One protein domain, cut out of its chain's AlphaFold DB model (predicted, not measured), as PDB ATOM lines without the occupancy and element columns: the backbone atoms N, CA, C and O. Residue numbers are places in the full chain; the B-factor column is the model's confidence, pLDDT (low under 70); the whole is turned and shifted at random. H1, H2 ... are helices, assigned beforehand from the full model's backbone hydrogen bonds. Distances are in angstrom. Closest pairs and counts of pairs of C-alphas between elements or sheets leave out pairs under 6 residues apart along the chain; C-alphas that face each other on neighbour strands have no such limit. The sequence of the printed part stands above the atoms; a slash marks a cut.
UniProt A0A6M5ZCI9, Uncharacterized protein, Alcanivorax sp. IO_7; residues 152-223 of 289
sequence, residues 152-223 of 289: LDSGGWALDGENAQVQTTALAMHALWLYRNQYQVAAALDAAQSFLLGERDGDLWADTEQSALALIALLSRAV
ATOM      1  N   LEU A 152     104.090 132.430  77.469       98.69
ATOM      2  CA  LEU A 152     104.382 131.084  77.964       98.69
ATOM      3  C   LEU A 152     105.396 130.364  77.059       98.69
ATOM      4  O   LEU A 152     105.516 130.686  75.876       98.69
ATOM      5  N   ASP A 153     106.054 129.320  77.577       97.62
ATOM      6  CA  ASP A 153     107.023 128.491  76.829       97.62
ATOM      7  C   ASP A 153     106.440 127.851  75.551       97.62
ATOM      8  O   ASP A 153     107.168 127.552  74.604       97.62
ATOM      9  N   SER A 154     105.115 127.674  75.490       97.75
ATOM     10  CA  SER A 154     104.387 127.233  74.290       97.75
ATOM     11  C   SER A 154     104.349 128.277  73.164       97.75
ATOM     12  O   SER A 154     103.929 127.968  72.050       97.75
ATOM     13  N   GLY A 155     104.755 129.517  73.444       98.31
ATOM     14  CA  GLY A 155     104.671 130.669  72.554       98.31
ATOM     15  C   GLY A 155     103.333 131.408  72.585       98.31
ATOM     16  O   GLY A 155     103.196 132.423  71.901       98.31
ATOM     17  N   GLY A 156     102.352 130.942  73.357       98.50
ATOM     18  CA  GLY A 156     101.061 131.611  73.515       98.50
ATOM     19  C   GLY A 156     100.899 132.359  74.841       98.50
ATOM     20  O   GLY A 156     101.833 132.483  75.630       98.50
ATOM     21  N   TRP A 157      99.681 132.840  75.086       98.75
ATOM     22  CA  TRP A 157      99.252 133.478  76.336       98.75
ATOM     23  C   TRP A 157      97.996 132.802  76.877       98.75
ATOM     24  O   TRP A 157      97.135 132.370  76.106       98.75
ATOM     25  N   ALA A 158      97.878 132.762  78.200       97.31
ATOM     26  CA  ALA A 158      96.668 132.364  78.910       97.31
ATOM     27  C   ALA A 158      95.922 133.601  79.438       97.31
ATOM     28  O   ALA A 158      96.530 134.652  79.650       97.31
ATOM     29  N   LEU A 159      94.610 133.476  79.665       91.69
ATOM     30  CA  LEU A 159      93.894 134.404  80.550       91.69
ATOM     31  C   LEU A 159      94.299 134.150  82.012       91.69
ATOM     32  O   LEU A 159      94.544 135.087  82.767       91.69
ATOM     33  N   ASP A 160      94.401 132.871  82.376       87.25
ATOM     34  CA  ASP A 160      94.727 132.365  83.700       87.25
ATOM     35  C   ASP A 160      95.523 131.046  83.629       87.25
ATOM     36  O   ASP A 160      95.337 130.214  82.740       87.25
ATOM     37  N   GLY A 161      96.431 130.844  84.588       89.56
ATOM     38  CA  GLY A 161      97.281 129.652  84.654       89.56
ATOM     39  C   GLY A 161      98.355 129.571  83.559       89.56
ATOM     40  O   GLY A 161      98.779 130.574  82.993       89.56
ATOM     41  N   GLU A 162      98.828 128.350  83.300       92.06
ATOM     42  CA  GLU A 162     100.017 128.066  82.472       92.06
ATOM     43  C   GLU A 162      99.673 127.480  81.086       92.06
ATOM     44  O   GLU A 162     100.561 127.147  80.304       92.06
ATOM     45  N   ASN A 163      98.381 127.355  80.759       96.00
ATOM     46  CA  ASN A 163      97.913 126.787  79.495       96.00
ATOM     47  C   ASN A 163      97.523 127.901  78.523       96.00
ATOM     48  O   ASN A 163      96.494 128.556  78.695       96.00
ATOM     49  N   ALA A 164      98.333 128.101  77.483       97.81
ATOM     50  CA  ALA A 164      98.040 129.075  76.442       97.81
ATOM     51  C   ALA A 164      96.711 128.777  75.724       97.81
ATOM     52  O   ALA A 164      96.360 127.626  75.476       97.81
ATOM     53  N   GLN A 165      95.989 129.836  75.361       97.94
ATOM     54  CA  GLN A 165      94.666 129.777  74.739       97.94
ATOM     55  C   GLN A 165      94.711 130.457  73.364       97.94
ATOM     56  O   GLN A 165      95.360 131.495  73.199       97.94
ATOM     57  N   VAL A 166      94.002 129.907  72.371       97.81
ATOM     58  CA  VAL A 166      93.964 130.442  70.991       97.81
ATOM     59  C   VAL A 166      93.459 131.886  70.959       97.81
ATOM     60  O   VAL A 166      94.121 132.753  70.387       97.81
ATOM     61  N   GLN A 167      92.329 132.162  71.621       96.31
ATOM     62  CA  GLN A 167      91.702 133.488  71.691       96.31
ATOM     63  C   GLN A 167      92.670 134.531  72.278       96.31
ATOM     64  O   GLN A 167      93.011 135.519  71.623       96.31
ATOM     65  N   THR A 168      93.190 134.267  73.480       98.44
ATOM     66  CA  THR A 168      94.119 135.151  74.198       98.44
ATOM     67  C   THR A 168      95.427 135.357  73.431       98.44
ATOM     68  O   THR A 168      95.904 136.487  73.313       98.44
ATOM     69  N   THR A 169      95.967 134.301  72.816       98.75
ATOM     70  CA  THR A 169      97.180 134.395  71.991       98.75
ATOM     71  C   THR A 169      96.961 135.229  70.734       98.75
ATOM     72  O   THR A 169      97.811 136.051  70.395       98.75
ATOM     73  N   ALA A 170      95.823 135.079  70.054       98.50
ATOM     74  CA  ALA A 170      95.494 135.882  68.882       98.50
ATOM     75  C   ALA A 170      95.329 137.373  69.230       98.50
ATOM     76  O   ALA A 170      95.845 138.233  68.508       98.50
ATOM     77  N   LEU A 171      94.684 137.689  70.360       98.44
ATOM     78  CA  LEU A 171      94.549 139.059  70.866       98.44
ATOM     79  C   LEU A 171      95.915 139.677  71.207       98.44
ATOM     80  O   LEU A 171      96.231 140.764  70.714       98.44
ATOM     81  N   ALA A 172      96.751 138.979  71.982       98.69
ATOM     82  CA  ALA A 172      98.091 139.437  72.349       98.69
ATOM     83  C   ALA A 172      99.005 139.597  71.119       98.69
ATOM     84  O   ALA A 172      99.631 140.644  70.942       98.69
ATOM     85  N   MET A 173      99.015 138.620  70.203       98.50
ATOM     86  CA  MET A 173      99.759 138.687  68.941       98.50
ATOM     87  C   MET A 173      99.325 139.883  68.087       98.50
ATOM     88  O   MET A 173     100.174 140.600  67.550       98.50
ATOM     89  N   HIS A 174      98.016 140.133  67.968       97.69
ATOM     90  CA  HIS A 174      97.506 141.292  67.240       97.69
ATOM     91  C   HIS A 174      97.931 142.605  67.912       97.69
ATOM     92  O   HIS A 174      98.406 143.506  67.221       97.69
ATOM     93  N   ALA A 175      97.843 142.707  69.242       98.19
ATOM     94  CA  ALA A 175      98.298 143.881  69.983       98.19
ATOM     95  C   ALA A 175      99.797 144.153  69.762       98.19
ATOM     96  O   ALA A 175     100.155 145.252  69.338       98.19
ATOM     97  N   LEU A 176     100.669 143.152  69.937       98.31
ATOM     98  CA  LEU A 176     102.110 143.265  69.661       98.31
ATOM     99  C   LEU A 176     102.383 143.699  68.208       98.31
ATOM    100  O   LEU A 176     103.234 144.557  67.954       98.31
ATOM    101  N   TRP A 177     101.632 143.162  67.239       96.81
ATOM    102  CA  TRP A 177     101.798 143.479  65.818       96.81
ATOM    103  C   TRP A 177     101.610 144.969  65.496       96.81
ATOM    104  O   TRP A 177     102.307 145.504  64.623       96.81
ATOM    105  N   LEU A 178     100.711 145.660  66.203       95.69
ATOM    106  CA  LEU A 178     100.460 147.095  66.023       95.69
ATOM    107  C   LEU A 178     101.699 147.953  66.358       95.69
ATOM    108  O   LEU A 178     101.935 148.970  65.707       95.69
ATOM    109  N   TYR A 179     102.540 147.503  67.294       97.06
ATOM    110  CA  TYR A 179     103.702 148.240  67.815       97.06
ATOM    111  C   TYR A 179     105.060 147.790  67.243       97.06
ATOM    112  O   TYR A 179     106.113 148.310  67.622       97.06
ATOM    113  N   ARG A 180     105.062 146.858  66.283       94.88
ATOM    114  CA  ARG A 180     106.272 146.225  65.712       94.88
ATOM    115  C   ARG A 180     107.302 147.152  65.054       94.88
ATOM    116  O   ARG A 180     108.402 146.710  64.748       94.88
ATOM    117  N   ASN A 181     106.931 148.394  64.732       92.75
ATOM    118  CA  ASN A 181     107.839 149.370  64.118       92.75
ATOM    119  C   ASN A 181     108.521 150.267  65.167       92.75
ATOM    120  O   ASN A 181     109.340 151.111  64.806       92.75
ATOM    121  N   GLN A 182     108.142 150.107  66.435       94.12
ATOM    122  CA  GLN A 182     108.565 150.903  67.579       94.12
ATOM    123  C   GLN A 182     109.255 150.030  68.642       94.12
ATOM    124  O   GLN A 182     110.130 150.527  69.342       94.12
ATOM    125  N   TYR A 183     108.891 148.743  68.731       95.69
ATOM    126  CA  TYR A 183     109.367 147.797  69.745       95.69
ATOM    127  C   TYR A 183     109.825 146.462  69.145       95.69
ATOM    128  O   TYR A 183     109.311 146.001  68.122       95.69
ATOM    129  N   GLN A 184     110.762 145.798  69.829       95.81
ATOM    130  CA  GLN A 184     111.385 144.550  69.378       95.81
ATOM    131  C   GLN A 184     110.549 143.315  69.746       95.81
ATOM    132  O   GLN A 184     110.950 142.482  70.546       95.81
ATOM    133  N   VAL A 185     109.384 143.189  69.115       97.25
ATOM    134  CA  VAL A 185     108.384 142.131  69.381       97.25
ATOM    135  C   VAL A 185     108.494 140.913  68.445       97.25
ATOM    136  O   VAL A 185     107.648 140.024  68.476       97.25
ATOM    137  N   ALA A 186     109.499 140.871  67.563       95.75
ATOM    138  CA  ALA A 186     109.567 139.899  66.466       95.75
ATOM    139  C   ALA A 186     109.574 138.434  66.940       95.75
ATOM    140  O   ALA A 186     108.778 137.649  66.434       95.75
ATOM    141  N   ALA A 187     110.403 138.103  67.938       97.44
ATOM    142  CA  ALA A 187     110.505 136.750  68.486       97.44
ATOM    143  C   ALA A 187     109.189 136.284  69.133       97.44
ATOM    144  O   ALA A 187     108.720 135.186  68.845       97.44
ATOM    145  N   ALA A 188     108.544 137.155  69.918       98.38
ATOM    146  CA  ALA A 188     107.252 136.854  70.527       98.38
ATOM    147  C   ALA A 188     106.164 136.597  69.474       98.38
ATOM    148  O   ALA A 188     105.378 135.663  69.605       98.38
ATOM    149  N   LEU A 189     106.158 137.365  68.377       98.25
ATOM    150  CA  LEU A 189     105.256 137.139  67.245       98.25
ATOM    151  C   LEU A 189     105.543 135.829  66.485       98.25
ATOM    152  O   LEU A 189     104.607 135.243  65.943       98.25
ATOM    153  N   ASP A 190     106.801 135.380  66.404       97.44
ATOM    154  CA  ASP A 190     107.165 134.090  65.794       97.44
ATOM    155  C   ASP A 190     106.697 132.907  66.645       97.44
ATOM    156  O   ASP A 190     106.121 131.955  66.109       97.44
ATOM    157  N   ALA A 191     106.870 132.994  67.964       98.56
ATOM    158  CA  ALA A 191     106.374 131.994  68.903       98.56
ATOM    159  C   ALA A 191     104.831 131.938  68.886       98.56
ATOM    160  O   ALA A 191     104.260 130.867  68.692       98.56
ATOM    161  N   ALA A 192     104.162 133.096  68.918       98.62
ATOM    162  CA  ALA A 192     102.702 133.207  68.839       98.62
ATOM    163  C   ALA A 192     102.120 132.637  67.539       98.62
ATOM    164  O   ALA A 192     101.130 131.906  67.552       98.62
ATOM    165  N   GLN A 193     102.753 132.939  66.402       97.69
ATOM    166  CA  GLN A 193     102.375 132.368  65.112       97.69
ATOM    167  C   GLN A 193     102.537 130.843  65.100       97.69
ATOM    168  O   GLN A 193     101.699 130.149  64.528       97.69
ATOM    169  N   SER A 194     103.610 130.327  65.703       97.69
ATOM    170  CA  SER A 194     103.884 128.889  65.760       97.69
ATOM    171  C   SER A 194     102.850 128.164  66.623       97.69
ATOM    172  O   SER A 194     102.305 127.160  66.174       97.69
ATOM    173  N   PHE A 195     102.510 128.731  67.787       98.44
ATOM    174  CA  PHE A 195     101.424 128.260  68.648       98.44
ATOM    175  C   PHE A 195     100.090 128.205  67.890       98.44
ATOM    176  O   PHE A 195      99.521 127.130  67.721       98.44
ATOM    177  N   LEU A 196      99.630 129.336  67.336       97.75
ATOM    178  CA  LEU A 196      98.343 129.396  66.633       97.75
ATOM    179  C   LEU A 196      98.270 128.405  65.462       97.75
ATOM    180  O   LEU A 196      97.232 127.794  65.248       97.75
ATOM    181  N   LEU A 197      99.354 128.220  64.701       95.69
ATOM    182  CA  LEU A 197      99.375 127.262  63.591       95.69
ATOM    183  C   LEU A 197      99.402 125.790  64.036       95.69
ATOM    184  O   LEU A 197      99.043 124.938  63.211       95.69
ATOM    185  N   GLY A 198      99.836 125.512  65.270       96.31
ATOM    186  CA  GLY A 198      99.819 124.196  65.914       96.31
ATOM    187  C   GLY A 198      98.451 123.826  66.491       96.31
ATOM    188  O   GLY A 198      98.010 122.701  66.293       96.31
ATOM    189  N   GLU A 199      97.738 124.787  67.082       96.81
ATOM    190  CA  GLU A 199      96.396 124.622  67.678       96.81
ATOM    191  C   GLU A 199      95.241 124.530  66.651       96.81
ATOM    192  O   GLU A 199      94.088 124.829  66.963       96.81
ATOM    193  N   ARG A 200      95.528 124.163  65.398       92.25
ATOM    194  CA  ARG A 200      94.494 124.000  64.365       92.25
ATOM    195  C   ARG A 200      93.870 122.612  64.413       92.25
ATOM    196  O   ARG A 200      94.578 121.608  64.381       92.25
ATOM    197  N   ASP A 201      92.544 122.576  64.353       88.00
ATOM    198  CA  ASP A 201      91.767 121.368  64.091       88.00
ATOM    199  C   ASP A 201      91.467 121.296  62.582       88.00
ATOM    200  O   ASP A 201      90.518 121.884  62.055       88.00
ATOM    201  N   GLY A 202      92.381 120.658  61.847       86.50
ATOM    202  CA  GLY A 202      92.366 120.631  60.383       86.50
ATOM    203  C   GLY A 202      92.803 121.960  59.754       86.50
ATOM    204  O   GLY A 202      93.928 122.421  59.958       86.50
ATOM    205  N   ASP A 203      91.935 122.556  58.931       80.19
ATOM    206  CA  ASP A 203      92.220 123.814  58.221       80.19
ATOM    207  C   ASP A 203      91.948 125.075  59.071       80.19
ATOM    208  O   ASP A 203      92.412 126.162  58.718       80.19
ATOM    209  N   LEU A 204      91.207 124.937  60.175       89.62
ATOM    210  CA  LEU A 204      90.698 126.025  61.020       89.62
ATOM    211  C   LEU A 204      90.984 125.749  62.510       89.62
ATOM    212  O   LEU A 204      91.771 124.870  62.846       89.62
ATOM    213  N   TRP A 205      90.387 126.537  63.402       93.69
ATOM    214  CA  TRP A 205      90.417 126.343  64.854       93.69
ATOM    215  C   TRP A 205      89.055 125.829  65.339       93.69
ATOM    216  O   TRP A 205      88.113 125.750  64.551       93.69
ATOM    217  N   ALA A 206      88.952 125.491  66.629       90.50
ATOM    218  CA  ALA A 206      87.809 124.782  67.218       90.50
ATOM    219  C   ALA A 206      86.424 125.399  66.923       90.50
ATOM    220  O   ALA A 206      85.425 124.681  66.874       90.50
ATOM    221  N   ASP A 207      86.355 126.715  66.711       86.62
ATOM    222  CA  ASP A 207      85.132 127.429  66.355       86.62
ATOM    223  C   ASP A 207      85.397 128.634  65.426       86.62
ATOM    224  O   ASP A 207      86.538 128.970  65.077       86.62
ATOM    225  N   THR A 208      84.312 129.285  64.998       86.12
ATOM    226  CA  THR A 208      84.324 130.453  64.104       86.12
ATOM    227  C   THR A 208      85.012 131.677  64.717       86.12
ATOM    228  O   THR A 208      85.665 132.417  63.982       86.12
ATOM    229  N   GLU A 209      84.885 131.911  66.026       85.25
ATOM    230  CA  GLU A 209      85.474 133.074  66.703       85.25
ATOM    231  C   GLU A 209      86.991 132.912  66.811       85.25
ATOM    232  O   GLU A 209      87.744 133.775  66.353       85.25
ATOM    233  N   GLN A 210      87.447 131.767  67.324       90.62
ATOM    234  CA  GLN A 210      88.863 131.410  67.382       90.62
ATOM    235  C   GLN A 210      89.497 131.457  65.993       90.62
ATOM    236  O   GLN A 210      90.574 132.032  65.821       90.62
ATOM    237  N   SER A 211      88.798 130.932  64.982       90.56
ATOM    238  CA  SER A 211      89.250 130.989  63.594       90.56
ATOM    239  C   SER A 211      89.360 132.423  63.077       90.56
ATOM    240  O   SER A 211      90.364 132.772  62.459       90.56
ATOM    241  N   ALA A 212      88.369 133.279  63.344       88.12
ATOM    242  CA  ALA A 212      88.402 134.680  62.936       88.12
ATOM    243  C   ALA A 212      89.553 135.442  63.610       88.12
ATOM    244  O   ALA A 212      90.324 136.115  62.925       88.12
ATOM    245  N   LEU A 213      89.723 135.299  64.927       92.56
ATOM    246  CA  LEU A 213      90.780 135.962  65.693       92.56
ATOM    247  C   LEU A 213      92.177 135.496  65.264       92.56
ATOM    248  O   LEU A 213      93.039 136.331  64.972       92.56
ATOM    249  N   ALA A 214      92.395 134.181  65.154       92.62
ATOM    250  CA  ALA A 214      93.666 133.623  64.701       92.62
ATOM    251  C   ALA A 214      93.999 134.080  63.272       92.62
ATOM    252  O   ALA A 214      95.113 134.544  63.017       92.62
ATOM    253  N   LEU A 215      93.031 134.054  62.347       91.00
ATOM    254  CA  LEU A 215      93.224 134.561  60.986       91.00
ATOM    255  C   LEU A 215      93.507 136.070  60.961       91.00
ATOM    256  O   LEU A 215      94.396 136.491  60.225       91.00
ATOM    257  N   ILE A 216      92.832 136.890  61.774       88.75
ATOM    258  CA  ILE A 216      93.115 138.331  61.884       88.75
ATOM    259  C   ILE A 216      94.561 138.565  62.344       88.75
ATOM    260  O   ILE A 216      95.265 139.380  61.738       88.75
ATOM    261  N   ALA A 217      95.035 137.845  63.364       92.00
ATOM    262  CA  ALA A 217      96.403 137.962  63.868       92.00
ATOM    263  C   ALA A 217      97.450 137.508  62.827       92.00
ATOM    264  O   ALA A 217      98.374 138.259  62.491       92.00
ATOM    265  N   LEU A 218      97.260 136.320  62.245       91.81
ATOM    266  CA  LEU A 218      98.165 135.717  61.260       91.81
ATOM    267  C   LEU A 218      98.219 136.512  59.945       91.81
ATOM    268  O   LEU A 218      99.306 136.792  59.434       91.81
ATOM    269  N   LEU A 219      97.072 136.934  59.403       86.31
ATOM    270  CA  LEU A 219      97.011 137.723  58.167       86.31
ATOM    271  C   LEU A 219      97.569 139.132  58.365       86.31
ATOM    272  O   LEU A 219      98.252 139.635  57.472       86.31
ATOM    273  N   SER A 220      97.348 139.752  59.531       83.25
ATOM    274  CA  SER A 220      97.968 141.042  59.861       83.25
ATOM    275  C   SER A 220      99.490 140.972  59.717       83.25
ATOM    276  O   SER A 220     100.081 141.875  59.119       83.25
ATOM    277  N   ARG A 221     100.096 139.871  60.192       81.75
ATOM    278  CA  ARG A 221     101.532 139.581  60.087       81.75
ATOM    279  C   ARG A 221     101.977 139.262  58.660       81.75
ATOM    280  O   ARG A 221     102.903 139.893  58.149       81.75
ATOM    281  N   ALA A 222     101.297 138.333  57.990       75.38
ATOM    282  CA  ALA A 222     101.654 137.873  56.646       75.38
ATOM    283  C   ALA A 222     101.551 138.968  55.565       75.38
ATOM    284  O   ALA A 222     102.288 138.946  54.579       75.38
ATOM    285  N   VAL A 223     100.650 139.941  55.737       67.62
ATOM    286  CA  VAL A 223     100.373 140.995  54.745       67.62
ATOM    287  C   VAL A 223     101.319 142.204  54.880       67.62
ATOM    288  O   VAL A 223     101.122 143.181  54.160       67.62
TER     289      VAL A 223
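Overview. This is residues 152 to 223 of the 289 residues of an uncharacterized protein of Alcanivorax sp. IO_7 (UniProt A0A6M5ZCI9). Three helices pack as a small up-and-down bundle, H1 running one way, H2 back against it and H3 the first way again. Their centres make a triangle in which H2 and H3 each pack on H1, and the unnamed opening stretch, residues 152 to 165, folds into a loop on the side of H1 and H2 away from H3. The printed part has 72 residues with three named helices, in the order H1, H2, H3, and no named strand; the class is all helix. The whole is compact, with a radius of gyration of the C-alphas of 11.4 A, and flat in outline, spanning 33 by 29 by 16 A.

Arrangement. The printed part opens with residues 152 to 165, which hold no named element; their C-alphas lie 6 to 17 A from the mean of all C-alphas. H1, residues 166 to 178, and H2, residues 186 to 198, form a helical hairpin. They touch, the closest C-alphas being those of Met 173 and Leu 189, 6.0 A apart, and run opposite ways at a shallow tilt of 29 degrees. H3, residues 208 to 222, touches H1, with the C-alphas of His 174 and Ala 217 the closest at 4.9 A. H1 and H3 run the same way at a shallow tilt of 29 degrees. H2 and H3 are close but not clearly touching, their closest C-alphas those of Leu 196 and Ala 214, 6.6 A apart. They run opposite ways at a steep tilt of 39 degrees. The three helices are a bundle, up and down, each running against the one before it. In H1, H2 and H3 every O i to N i+4 pair is within hydrogen-bond range.

Along the chain. H1 begins at C-alpha 166, at (93.964, 130.442, 70.991), and measures 18.6 A from first to last C-alpha. H2 begins at C-alpha 186, at (109.567, 139.899, 66.466), and measures 18.5 A. H3, the longest helix with 15 residues, measures 20.3 A and ends at C-alpha 222, at (101.654, 137.873, 56.646).

Size, cuts and confidence. The two C-alphas farthest apart are those of Gln 182 and Gly 202, at 35.1 A. The first and last printed C-alphas, of Leu 152 and Val 223, are 25.6 A apart. The printed part has no cut. The links from H1 to H2, with 7 residues, and from H2 to H3, with 9 residues, are both short. The mean pLDDT of the printed part is 93.5, and residue 223 is the one printed residue under 70.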